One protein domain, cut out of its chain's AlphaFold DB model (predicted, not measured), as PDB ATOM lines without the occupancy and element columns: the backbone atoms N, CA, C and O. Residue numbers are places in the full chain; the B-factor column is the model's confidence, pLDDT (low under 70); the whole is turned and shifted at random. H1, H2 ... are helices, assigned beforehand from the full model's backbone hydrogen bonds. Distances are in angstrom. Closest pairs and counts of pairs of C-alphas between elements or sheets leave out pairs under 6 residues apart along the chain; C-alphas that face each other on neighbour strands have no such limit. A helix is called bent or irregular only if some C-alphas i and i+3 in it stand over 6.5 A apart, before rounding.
ATOM      1  N   ALA A   4     171.263 174.930 136.339       95.81
ATOM      2  CA  ALA A   4     171.109 175.983 135.334       95.81
ATOM      3  C   ALA A   4     171.993 177.219 135.594       95.81
ATOM      4  O   ALA A   4     172.343 177.922 134.656       95.81
ATOM      5  N   ALA A   5     172.343 177.492 136.855       96.25
ATOM      6  CA  ALA A   5     173.224 178.592 137.246       96.25
ATOM      7  C   ALA A   5     174.716 178.228 137.165       96.25
ATOM      8  O   ALA A   5     175.560 179.092 137.387       96.25
ATOM      9  N   THR A   6     175.052 176.963 136.889       96.88
ATOM     10  CA  THR A   6     176.442 176.512 136.758       96.88
ATOM     11  C   THR A   6     176.937 176.814 135.336       96.88
ATOM     12  O   THR A   6     176.342 176.297 134.388       96.88
ATOM     13  N   PRO A   7     178.000 177.621 135.154       97.19
ATOM     14  CA  PRO A   7     178.569 177.882 133.834       97.19
ATOM     15  C   PRO A   7     179.034 176.586 133.144       97.19
ATOM     16  O   PRO A   7     179.640 175.741 133.814       97.19
ATOM     17  N   PRO A   8     178.784 176.402 131.831       96.81
ATOM     18  CA  PRO A   8     179.142 175.176 131.112       96.81
ATOM     19  C   PRO A   8     180.618 174.779 131.235       96.81
ATOM     20  O   PRO A   8     180.939 173.598 131.344       96.81
ATOM     21  N   GLU A   9     181.517 175.759 131.273       97.69
ATOM     22  CA  GLU A   9     182.960 175.577 131.416       97.69
ATOM     23  C   GLU A   9     183.382 174.998 132.775       97.69
ATOM     24  O   GLU A   9     184.471 174.441 132.885       97.69
ATOM     25  N   LEU A  10     182.524 175.086 133.801       97.25
ATOM     26  CA  LEU A  10     182.775 174.510 135.126       97.25
ATOM     27  C   LEU A  10     182.193 173.100 135.284       97.25
ATOM     28  O   LEU A  10     182.534 172.414 136.245       97.25
ATOM     29  N   LEU A  11     181.357 172.629 134.351       95.88
ATOM     30  CA  LEU A  11     180.774 171.281 134.406       95.88
ATOM     31  C   LEU A  11     181.822 170.152 134.448       95.88
ATOM     32  O   LEU A  11     181.587 169.185 135.172       95.88
ATOM     33  N   PRO A  12     182.994 170.246 133.784       97.31
ATOM     34  CA  PRO A  12     184.054 169.247 133.941       97.31
ATOM     35  C   PRO A  12     184.605 169.134 135.374       97.31
ATOM     36  O   PRO A  12     185.216 168.124 135.710       97.31
ATOM     37  N   LEU A  13     184.391 170.149 136.220       96.50
ATOM     38  CA  LEU A  13     184.797 170.164 137.631       96.50
ATOM     39  C   LEU A  13     183.695 169.636 138.569       96.50
ATOM     40  O   LEU A  13     183.868 169.638 139.790       96.50
ATOM     41  N   ALA A  14     182.550 169.202 138.032       95.88
ATOM     42  CA  ALA A  14     181.417 168.740 138.821       95.88
ATOM     43  C   ALA A  14     181.711 167.397 139.515       95.88
ATOM     44  O   ALA A  14     181.578 166.316 138.937       95.88
ATOM     45  N   GLY A  15     182.072 167.473 140.797       96.31
ATOM     46  CA  GLY A  15     182.224 166.308 141.669       96.31
ATOM     47  C   GLY A  15     180.891 165.689 142.113       96.31
ATOM     48  O   GLY A  15     179.808 166.208 141.834       96.31
ATOM     49  N   SER A  16     180.977 164.597 142.875       96.38
ATOM     50  CA  SER A  16     179.816 163.831 143.363       96.38
ATOM     51  C   SER A  16     178.803 164.679 144.138       96.38
ATOM     52  O   SER A  16     177.609 164.579 143.886       96.38
ATOM     53  N   GLY A  17     179.256 165.587 145.009       95.44
ATOM     54  CA  GLY A  17     178.351 166.451 145.779       95.44
ATOM     55  C   GLY A  17     177.493 167.384 144.914       95.44
ATOM     56  O   GLY A  17     176.331 167.638 145.243       95.44
ATOM     57  N   TRP A  18     178.027 167.865 143.784       96.75
ATOM     58  CA  TRP A  18     177.241 168.632 142.812       96.75
ATOM     59  C   TRP A  18     176.218 167.722 142.131       96.75
ATOM     60  O   TRP A  18     175.035 168.051 142.128       96.75
ATOM     61  N   GLN A  19     176.654 166.550 141.649       96.06
ATOM     62  CA  GLN A  19     175.797 165.580 140.957       96.06
ATOM     63  C   GLN A  19     174.619 165.133 141.832       96.06
ATOM     64  O   GLN A  19     173.477 165.135 141.370       96.06
ATOM     65  N   ASP A  20     174.870 164.834 143.110       96.56
ATOM     66  CA  ASP A  20     173.841 164.461 144.082       96.56
ATOM     67  C   ASP A  20     172.833 165.595 144.304       96.56
ATOM     68  O   ASP A  20     171.618 165.374 144.289       96.56
ATOM     69  N   SER A  21     173.331 166.826 144.455       95.38
ATOM     70  CA  SER A  21     172.503 168.018 144.671       95.38
ATOM     71  C   SER A  21     171.649 168.367 143.450       95.38
ATOM     72  O   SER A  21     170.537 168.879 143.589       95.38
ATOM     73  N   THR A  22     172.143 168.090 142.241       96.50
ATOM     74  CA  THR A  22     171.447 168.387 140.983       96.50
ATOM     75  C   THR A  22     170.710 167.193 140.388       96.50
ATOM     76  O   THR A  22     170.087 167.349 139.341       96.50
ATOM     77  N   ARG A  23     170.718 166.020 141.033       96.56
ATOM     78  CA  ARG A  23     170.125 164.777 140.506       96.56
ATOM     79  C   ARG A  23     168.668 164.924 140.062       96.56
ATOM     80  O   ARG A  23     168.254 164.292 139.105       96.56
ATOM     81  N   ILE A  24     167.876 165.761 140.732       94.19
ATOM     82  CA  ILE A  24     166.471 166.001 140.361       94.19
ATOM     83  C   ILE A  24     166.341 166.689 138.987       94.19
ATOM     84  O   ILE A  24     165.368 166.454 138.274       94.19
ATOM     85  N   ALA A  25     167.324 167.503 138.590       95.19
ATOM     86  CA  ALA A  25     167.291 168.263 137.341       95.19
ATOM     87  C   ALA A  25     167.432 167.393 136.079       95.19
ATOM     88  O   ALA A  25     167.182 167.898 134.989       95.19
ATOM     89  N   SER A  26     167.807 166.113 136.205       95.69
ATOM     90  CA  SER A  26     167.815 165.157 135.088       95.69
ATOM     91  C   SER A  26     166.467 164.455 134.863       95.69
ATOM     92  O   SER A  26     166.351 163.652 133.940       95.69
ATOM     93  N   GLY A  27     165.453 164.728 135.694       94.94
ATOM     94  CA  GLY A  27     164.093 164.222 135.494       94.94
ATOM     95  C   GLY A  27     163.329 164.960 134.386       94.94
ATOM     96  O   GLY A  27     163.747 166.021 133.931       94.94
ATOM     97  N   ASP A  28     162.176 164.413 133.989       97.75
ATOM     98  CA  ASP A  28     161.312 164.991 132.949       97.75
ATOM     99  C   ASP A  28     160.802 166.398 133.346       97.75
ATOM    100  O   ASP A  28     160.084 166.531 134.349       97.75
ATOM    101  N   PRO A  29     161.134 167.456 132.577       97.00
ATOM    102  CA  PRO A  29     160.675 168.813 132.855       97.00
ATOM    103  C   PRO A  29     159.151 168.971 132.885       97.00
ATOM    104  O   PRO A  29     158.643 169.760 133.684       97.00
ATOM    105  N   GLU A  30     158.410 168.238 132.050       98.00
ATOM    106  CA  GLU A  30     156.950 168.347 131.975       98.00
ATOM    107  C   GLU A  30     156.287 167.742 133.217       98.00
ATOM    108  O   GLU A  30     155.375 168.339 133.795       98.00
ATOM    109  N   LEU A  31     156.816 166.620 133.710       97.50
ATOM    110  CA  LEU A  31     156.393 166.039 134.983       97.50
ATOM    111  C   LEU A  31     156.635 167.011 136.149       97.50
ATOM    112  O   LEU A  31     155.729 167.284 136.940       97.50
ATOM    113  N   TRP A  32     157.844 167.571 136.254       97.06
ATOM    114  CA  TRP A  32     158.175 168.509 137.331       97.06
ATOM    115  C   TRP A  32     157.342 169.790 137.271       97.06
ATOM    116  O   TRP A  32     156.922 170.296 138.315       97.06
ATOM    117  N   ARG A  33     157.029 170.286 136.067       97.44
ATOM    118  CA  ARG A  33     156.107 171.411 135.874       97.44
ATOM    119  C   ARG A  33     154.742 171.119 136.497       97.44
ATOM    120  O   ARG A  33     154.217 171.961 137.226       97.44
ATOM    121  N   GLN A  34     154.179 169.939 136.245       98.38
ATOM    122  CA  GLN A  34     152.887 169.540 136.811       98.38
ATOM    123  C   GLN A  34     152.937 169.433 138.340       98.38
ATOM    124  O   GLN A  34     152.057 169.972 139.013       98.38
ATOM    125  N   ILE A  35     153.991 168.820 138.895       97.88
ATOM    126  CA  ILE A  35     154.196 168.708 140.349       97.88
ATOM    127  C   ILE A  35     154.221 170.096 141.005       97.88
ATOM    128  O   ILE A  35     153.488 170.339 141.967       97.88
ATOM    129  N   PHE A  36     155.022 171.028 140.478       97.56
ATOM    130  CA  PHE A  36     155.147 172.364 141.064       97.56
ATOM    131  C   PHE A  36     153.874 173.199 140.930       97.56
ATOM    132  O   PHE A  36     153.524 173.918 141.863       97.56
ATOM    133  N   LEU A  37     153.162 173.108 139.804       98.19
ATOM    134  CA  LEU A  37     151.910 173.846 139.630       98.19
ATOM    135  C   LEU A  37     150.795 173.300 140.524       98.19
ATOM    136  O   LEU A  37     150.043 174.089 141.093       98.19
ATOM    137  N   SER A  38     150.724 171.978 140.697       98.56
ATOM    138  CA  SER A  38     149.770 171.336 141.606       98.56
ATOM    139  C   SER A  38     150.038 171.699 143.075       98.56
ATOM    140  O   SER A  38     149.104 171.918 143.842       98.56
ATOM    141  N   ASN A  39     151.309 171.859 143.463       98.31
ATOM    142  CA  ASN A  39     151.717 172.182 144.835       98.31
ATOM    143  C   ASN A  39     152.147 173.651 145.040       98.31
ATOM    144  O   ASN A  39     152.889 173.973 145.972       98.31
ATOM    145  N   ARG A  40     151.691 174.565 144.171       98.50
ATOM    146  CA  ARG A  40     152.234 175.931 144.044       98.50
ATOM    147  C   ARG A  40     152.364 176.682 145.369       98.50
ATOM    148  O   ARG A  40     153.402 177.285 145.618       98.50
ATOM    149  N   GLY A  41     151.324 176.675 146.204       98.62
ATOM    150  CA  GLY A  41     151.314 177.427 147.464       98.62
ATOM    151  C   GLY A  41     152.396 176.961 148.442       98.62
ATOM    152  O   GLY A  41     153.168 177.775 148.947       98.62
ATOM    153  N   ALA A  42     152.501 175.648 148.662       98.56
ATOM    154  CA  ALA A  42     153.524 175.085 149.539       98.56
ATOM    155  C   ALA A  42     154.928 175.222 148.935       98.56
ATOM    156  O   ALA A  42     155.879 175.503 149.663       98.56
ATOM    157  N   THR A  43     155.062 175.075 147.613       97.81
ATOM    158  CA  THR A  43     156.334 175.293 146.915       97.81
ATOM    159  C   THR A  43     156.824 176.730 147.074       97.81
ATOM    160  O   THR A  43     157.983 176.916 147.429       97.81
ATOM    161  N   LEU A  44     155.968 177.739 146.878       98.56
ATOM    162  CA  LEU A  44     156.345 179.144 147.072       98.56
ATOM    163  C   LEU A  44     156.783 179.408 148.511       98.56
ATOM    164  O   LEU A  44     157.861 179.950 148.727       98.56
ATOM    165  N   LYS A  45     156.020 178.921 149.496       98.50
ATOM    166  CA  LYS A  45     156.411 179.051 150.902       98.50
ATOM    167  C   LYS A  45     157.783 178.415 151.176       98.50
ATOM    168  O   LYS A  45     158.601 178.992 151.886       98.50
ATOM    169  N   ALA A  46     158.037 177.224 150.633       97.75
ATOM    170  CA  ALA A  46     159.320 176.546 150.798       97.75
ATOM    171  C   ALA A  46     160.476 177.318 150.138       97.75
ATOM    172  O   ALA A  46     161.575 177.347 150.693       97.75
ATOM    173  N   LEU A  47     160.233 177.960 148.989       97.88
ATOM    174  CA  LEU A  47     161.207 178.841 148.341       97.88
ATOM    175  C   LEU A  47     161.514 180.059 149.219       97.88
ATOM    176  O   LEU A  47     162.685 180.299 149.496       97.88
ATOM    177  N   ASP A  48     160.495 180.742 149.746       98.50
ATOM    178  CA  ASP A  48     160.683 181.889 150.645       98.50
ATOM    179  C   ASP A  48     161.476 181.497 151.904       98.50
ATOM    180  O   ASP A  48     162.349 182.231 152.373       98.50
ATOM    181  N   ASP A  49     161.164 180.336 152.490       97.75
ATOM    182  CA  ASP A  49     161.875 179.806 153.656       97.75
ATOM    183  C   ASP A  49     163.355 179.535 153.327       97.75
ATOM    184  O   ASP A  49     164.238 179.887 154.115       97.75
ATOM    185  N   PHE A  50     163.633 178.958 152.156       97.06
ATOM    186  CA  PHE A  50     164.991 178.683 151.692       97.06
ATOM    187  C   PHE A  50     165.780 179.967 151.399       97.06
ATOM    188  O   PHE A  50     166.935 180.083 151.812       97.06
ATOM    189  N   GLU A  51     165.161 180.954 150.750       97.94
ATOM    190  CA  GLU A  51     165.781 182.247 150.448       97.94
ATOM    191  C   GLU A  51     166.236 182.976 151.713       97.94
ATOM    192  O   GLU A  51     167.340 183.524 151.740       97.94
ATOM    193  N   ARG A  52     165.449 182.929 152.796       98.06
ATOM    194  CA  ARG A  52     165.845 183.534 154.080       98.06
ATOM    195  C   ARG A  52     167.098 182.889 154.667       98.06
ATOM    196  O   ARG A  52     167.989 183.601 155.127       98.06
ATOM    197  N   VAL A  53     167.190 181.559 154.628       96.94
ATOM    198  CA  VAL A  53     168.380 180.837 155.108       96.94
ATOM    199  C   VAL A  53     169.589 181.146 154.224       96.94
ATOM    200  O   VAL A  53     170.671 181.429 154.737       96.94
ATOM    201  N   LEU A  54     169.406 181.165 152.901       96.88
ATOM    202  CA  LEU A  54     170.469 181.495 151.952       96.88
ATOM    203  C   LEU A  54     170.980 182.933 152.141       96.88
ATOM    204  O   LEU A  54     172.189 183.168 152.104       96.88
ATOM    205  N   ALA A  55     170.081 183.888 152.392       98.00
ATOM    206  CA  ALA A  55     170.433 185.274 152.677       98.00
ATOM    207  C   ALA A  55     171.245 185.404 153.976       98.00
ATOM    208  O   ALA A  55     172.266 186.093 153.984       98.00
ATOM    209  N   ALA A  56     170.847 184.702 155.043       97.31
ATOM    210  CA  ALA A  56     171.597 184.671 156.299       97.31
ATOM    211  C   ALA A  56     172.998 184.067 156.115       97.31
ATOM    212  O   ALA A  56     173.980 184.624 156.604       97.31
ATOM    213  N   PHE A  57     173.105 182.977 155.351       97.75
ATOM    214  CA  PHE A  57     174.388 182.352 155.031       97.75
ATOM    215  C   PHE A  57     175.302 183.298 154.245       97.75
ATOM    216  O   PHE A  57     176.476 183.457 154.580       97.75
ATOM    217  N   ARG A  58     174.757 183.981 153.229       97.94
ATOM    218  CA  ARG A  58     175.491 184.987 152.449       97.94
ATOM    219  C   ARG A  58     175.975 186.134 153.327       97.94
ATOM    220  O   ARG A  58     177.126 186.537 153.186       97.94
ATOM    221  N   ALA A  59     175.115 186.647 154.208       98.00
ATOM    222  CA  ALA A  59     175.457 187.727 155.125       98.00
ATOM    223  C   ALA A  59     176.627 187.318 156.028       98.00
ATOM    224  O   ALA A  59     177.665 187.974 155.965       98.00
ATOM    225  N   ALA A  60     176.502 186.191 156.740       97.75
ATOM    226  CA  ALA A  60     177.533 185.666 157.637       97.75
ATOM    227  C   ALA A  60     178.883 185.461 156.931       97.75
ATOM    228  O   ALA A  60     179.934 185.821 157.458       97.75
ATOM    229  N   LEU A  61     178.855 184.920 155.707       97.44
ATOM    230  CA  LEU A  61     180.060 184.725 154.907       97.44
ATOM    231  C   LEU A  61     180.691 186.063 154.489       97.44
ATOM    232  O   LEU A  61     181.904 186.222 154.577       97.44
ATOM    233  N   SER A  62     179.879 187.024 154.042       97.88
ATOM    234  CA  SER A  62     180.363 188.325 153.560       97.88
ATOM    235  C   SER A  62     180.897 189.238 154.663       97.88
ATOM    236  O   SER A  62     181.794 190.034 154.403       97.88
ATOM    237  N   SER A  63     180.369 189.123 155.885       97.19
ATOM    238  CA  SER A  63     180.831 189.884 157.047       97.19
ATOM    239  C   SER A  63     181.996 189.217 157.782       97.19
ATOM    240  O   SER A  63     182.569 189.828 158.678       97.19
ATOM    241  N   GLY A  64     182.362 187.981 157.420       97.12
ATOM    242  CA  GLY A  64     183.390 187.210 158.126       97.12
ATOM    243  C   GLY A  64     182.951 186.711 159.510       97.12
ATOM    244  O   GLY A  64     183.797 186.350 160.326       97.12
ATOM    245  N   GLU A  65     181.642 186.665 159.781       95.31
ATOM    246  CA  GLU A  65     181.064 186.249 161.066       95.31
ATOM    247  C   GLU A  65     181.104 184.721 161.221       95.31
ATOM    248  O   GLU A  65     180.115 184.003 161.036       95.31
ATOM    249  N   GLY A  66     182.287 184.198 161.555       96.12
ATOM    250  CA  GLY A  66     182.547 182.758 161.624       96.12
ATOM    251  C   GLY A  66     181.662 182.000 162.619       96.12
ATOM    252  O   GLY A  66     181.304 180.850 162.366       96.12
ATOM    253  N   SER A  67     181.256 182.635 163.722       97.00
ATOM    254  CA  SER A  67     180.352 182.036 164.714       97.00
ATOM    255  C   SER A  67     178.944 181.825 164.151       97.00
ATOM    256  O   SER A  67     178.372 180.744 164.309       97.00
ATOM    257  N   GLN A  68     178.405 182.815 163.432       96.62
ATOM    258  CA  GLN A  68     177.108 182.715 162.765       96.62
ATOM    259  C   GLN A  68     177.144 181.660 161.656       96.62
ATOM    260  O   GLN A  68     176.223 180.850 161.540       96.62
ATOM    261  N   LEU A  69     178.226 181.626 160.875       97.50
ATOM    262  CA  LEU A  69     178.418 180.614 159.841       97.50
ATOM    263  C   LEU A  69     178.460 179.197 160.436       97.50
ATOM    264  O   LEU A  69     177.784 178.297 159.935       97.50
ATOM    265  N   ALA A  70     179.198 179.001 161.532       97.88
ATOM    266  CA  ALA A  70     179.262 177.722 162.236       97.88
ATOM    267  C   ALA A  70     177.890 177.291 162.779       97.88
ATOM    268  O   ALA A  70     177.530 176.120 162.659       97.88
ATOM    269  N   ALA A  71     177.101 178.227 163.316       97.62
ATOM    270  CA  ALA A  71     175.748 177.949 163.789       97.62
ATOM    271  C   ALA A  71     174.819 177.482 162.653       97.62
ATOM    272  O   ALA A  71     174.149 176.460 162.793       97.62
ATOM    273  N   LEU A  72     174.835 178.169 161.503       97.31
ATOM    274  CA  LEU A  72     174.044 177.787 160.324       97.31
ATOM    275  C   LEU A  72     174.431 176.395 159.795       97.31
ATOM    276  O   LEU A  72     173.565 175.589 159.450       97.31
ATOM    277  N   LEU A  73     175.733 176.085 159.761       97.38
ATOM    278  CA  LEU A  73     176.232 174.766 159.357       97.38
ATOM    279  C   LEU A  73     175.813 173.664 160.345       97.38
ATOM    280  O   LEU A  73     175.393 172.586 159.919       97.38
ATOM    281  N   ALA A  74     175.898 173.931 161.651       97.50
ATOM    282  CA  ALA A  74     175.491 172.990 162.692       97.50
ATOM    283  C   ALA A  74     173.986 172.688 162.635       97.50
ATOM    284  O   ALA A  74     173.587 171.529 162.762       97.50
ATOM    285  N   GLU A  75     173.156 173.700 162.378       95.94
ATOM    286  CA  GLU A  75     171.718 173.517 162.179       95.94
ATOM    287  C   GLU A  75     171.428 172.631 160.958       95.94
ATOM    288  O   GLU A  75     170.651 171.677 161.051       95.94
ATOM    289  N   GLY A  76     172.094 172.893 159.826       95.44
ATOM    290  CA  GLY A  76     171.977 172.067 158.624       95.44
ATOM    291  C   GLY A  76     172.360 170.606 158.877       95.44
ATOM    292  O   GLY A  76     171.622 169.696 158.489       95.44
ATOM    293  N   LYS A  77     173.469 170.377 159.594       96.19
ATOM    294  CA  LYS A  77     173.902 169.037 160.013       96.19
ATOM    295  C   LYS A  77     172.854 168.353 160.893       96.19
ATOM    296  O   LYS A  77     172.458 167.234 160.590       96.19
ATOM    297  N   SER A  78     172.376 169.027 161.939       96.75
ATOM    298  CA  SER A  78     171.386 168.468 162.869       96.75
ATOM    299  C   SER A  78     170.106 168.028 162.150       96.75
ATOM    300  O   SER A  78     169.641 166.907 162.352       96.75
ATOM    301  N   ARG A  79     169.573 168.868 161.251       94.94
ATOM    302  CA  ARG A  79     168.376 168.541 160.459       94.94
ATOM    303  C   ARG A  79     168.603 167.357 159.517       94.94
ATOM    304  O   ARG A  79     167.698 166.549 159.338       94.94
ATOM    305  N   ARG A  80     169.785 167.252 158.900       93.25
ATOM    306  CA  ARG A  80     170.125 166.134 158.007       93.25
ATOM    307  C   ARG A  80     170.239 164.820 158.773       93.25
ATOM    308  O   ARG A  80     169.677 163.824 158.324       93.25
ATOM    309  N   ASP A  81     170.943 164.834 159.899       96.00
ATOM    310  CA  ASP A  81     171.166 163.642 160.717       96.00
ATOM    311  C   ASP A  81     169.836 163.091 161.267       96.00
ATOM    312  O   ASP A  81     169.661 161.879 161.330       96.00
ATOM    313  N   ALA A  82     168.853 163.959 161.541       94.19
ATOM    314  CA  ALA A  82     167.514 163.569 161.999       94.19
ATOM    315  C   ALA A  82     166.667 162.793 160.968       94.19
ATOM    316  O   ALA A  82     165.685 162.159 161.340       94.19
ATOM    317  N   VAL A  83     167.001 162.854 159.673       85.94
ATOM    318  CA  VAL A  83     166.304 162.097 158.609       85.94
ATOM    319  C   VAL A  83     166.952 160.718 158.388       85.94
ATOM    320  O   VAL A  83     166.406 159.886 157.668       85.94
TER     321      VAL A  83
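Overview. This is residues 4 to 83 of the 85 residues of the protein "Prephenate dehydrogenase/arogenate dehydrogenase family protein" of Planctomycetaceae bacterium (UniProt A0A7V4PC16). The long helix H4 is one side of an open, hooked chain of helices around a largely empty middle. At its last residues H5 folds back as a helical hairpin that opens like a V, while at its first residues H3 makes a corner with it, and H2 and H1 continue the hook without touching another helix. The printed part has 80 residues with five named helices, H1 to H5 in chain order, and no named strand; its class is all helix. It is loose, with a radius of gyration of the C-alphas of 15.9 A and spans of 42 by 36 by 25 A.

Along the chain. H4, residues 40 to 63, runs 34.4 A from C-alpha 40 at (152.234, 175.931, 144.044) to C-alpha 63 at (180.831, 189.884, 157.047). H5, residues 66 to 81, is 22.3 A long and ends at C-alpha 81, (171.166, 163.642, 160.717). H3 is residues 29 to 38, 14.2 A. H2, residues 16 to 26, 14.6 A, is irregular: C-alphas 21 and 24 are 7.7 A apart. H1, residues 8 to 13, 10.0 A, begins at (179.142, 175.176, 131.112) and is irregular, but only just: C-alphas 9 and 12 are 6.9 A apart.

Arrangement. H4 touches H5 with residues 57 to 61 alone, and H5 touches H4 with residues 66 to 72 alone; their closest C-alphas, of Ala 60 and Leu 69, are 5.6 A apart. This hairpin runs opposite ways at a steep tilt of 36 degrees, only just past shallow. H3 and H4 are close but not clearly touching, about perpendicular at 77 degrees; their closest C-alphas, of Phe 36 and Thr 43, are 6.6 A apart. H2 is apart from H3, and H1 from H2. Each O i to N i+4 pair is within hydrogen-bond range in H3, H4 and H5; in H2 4 of 7 are, and in H1 0 of 2, beside 2 of 3 O i to N i+3 pairs.

Size, cuts and confidence. The C-alphas of Glu 30 and Ser 67 are the two farthest apart, at 42.5 A. The four links between helices are tight, and the printed part has no cut. Residues 74 to 83, of which 74 to 81 belong to H5, stand free. The mean pLDDT of the printed part is 96.8, and no printed residue is under 70.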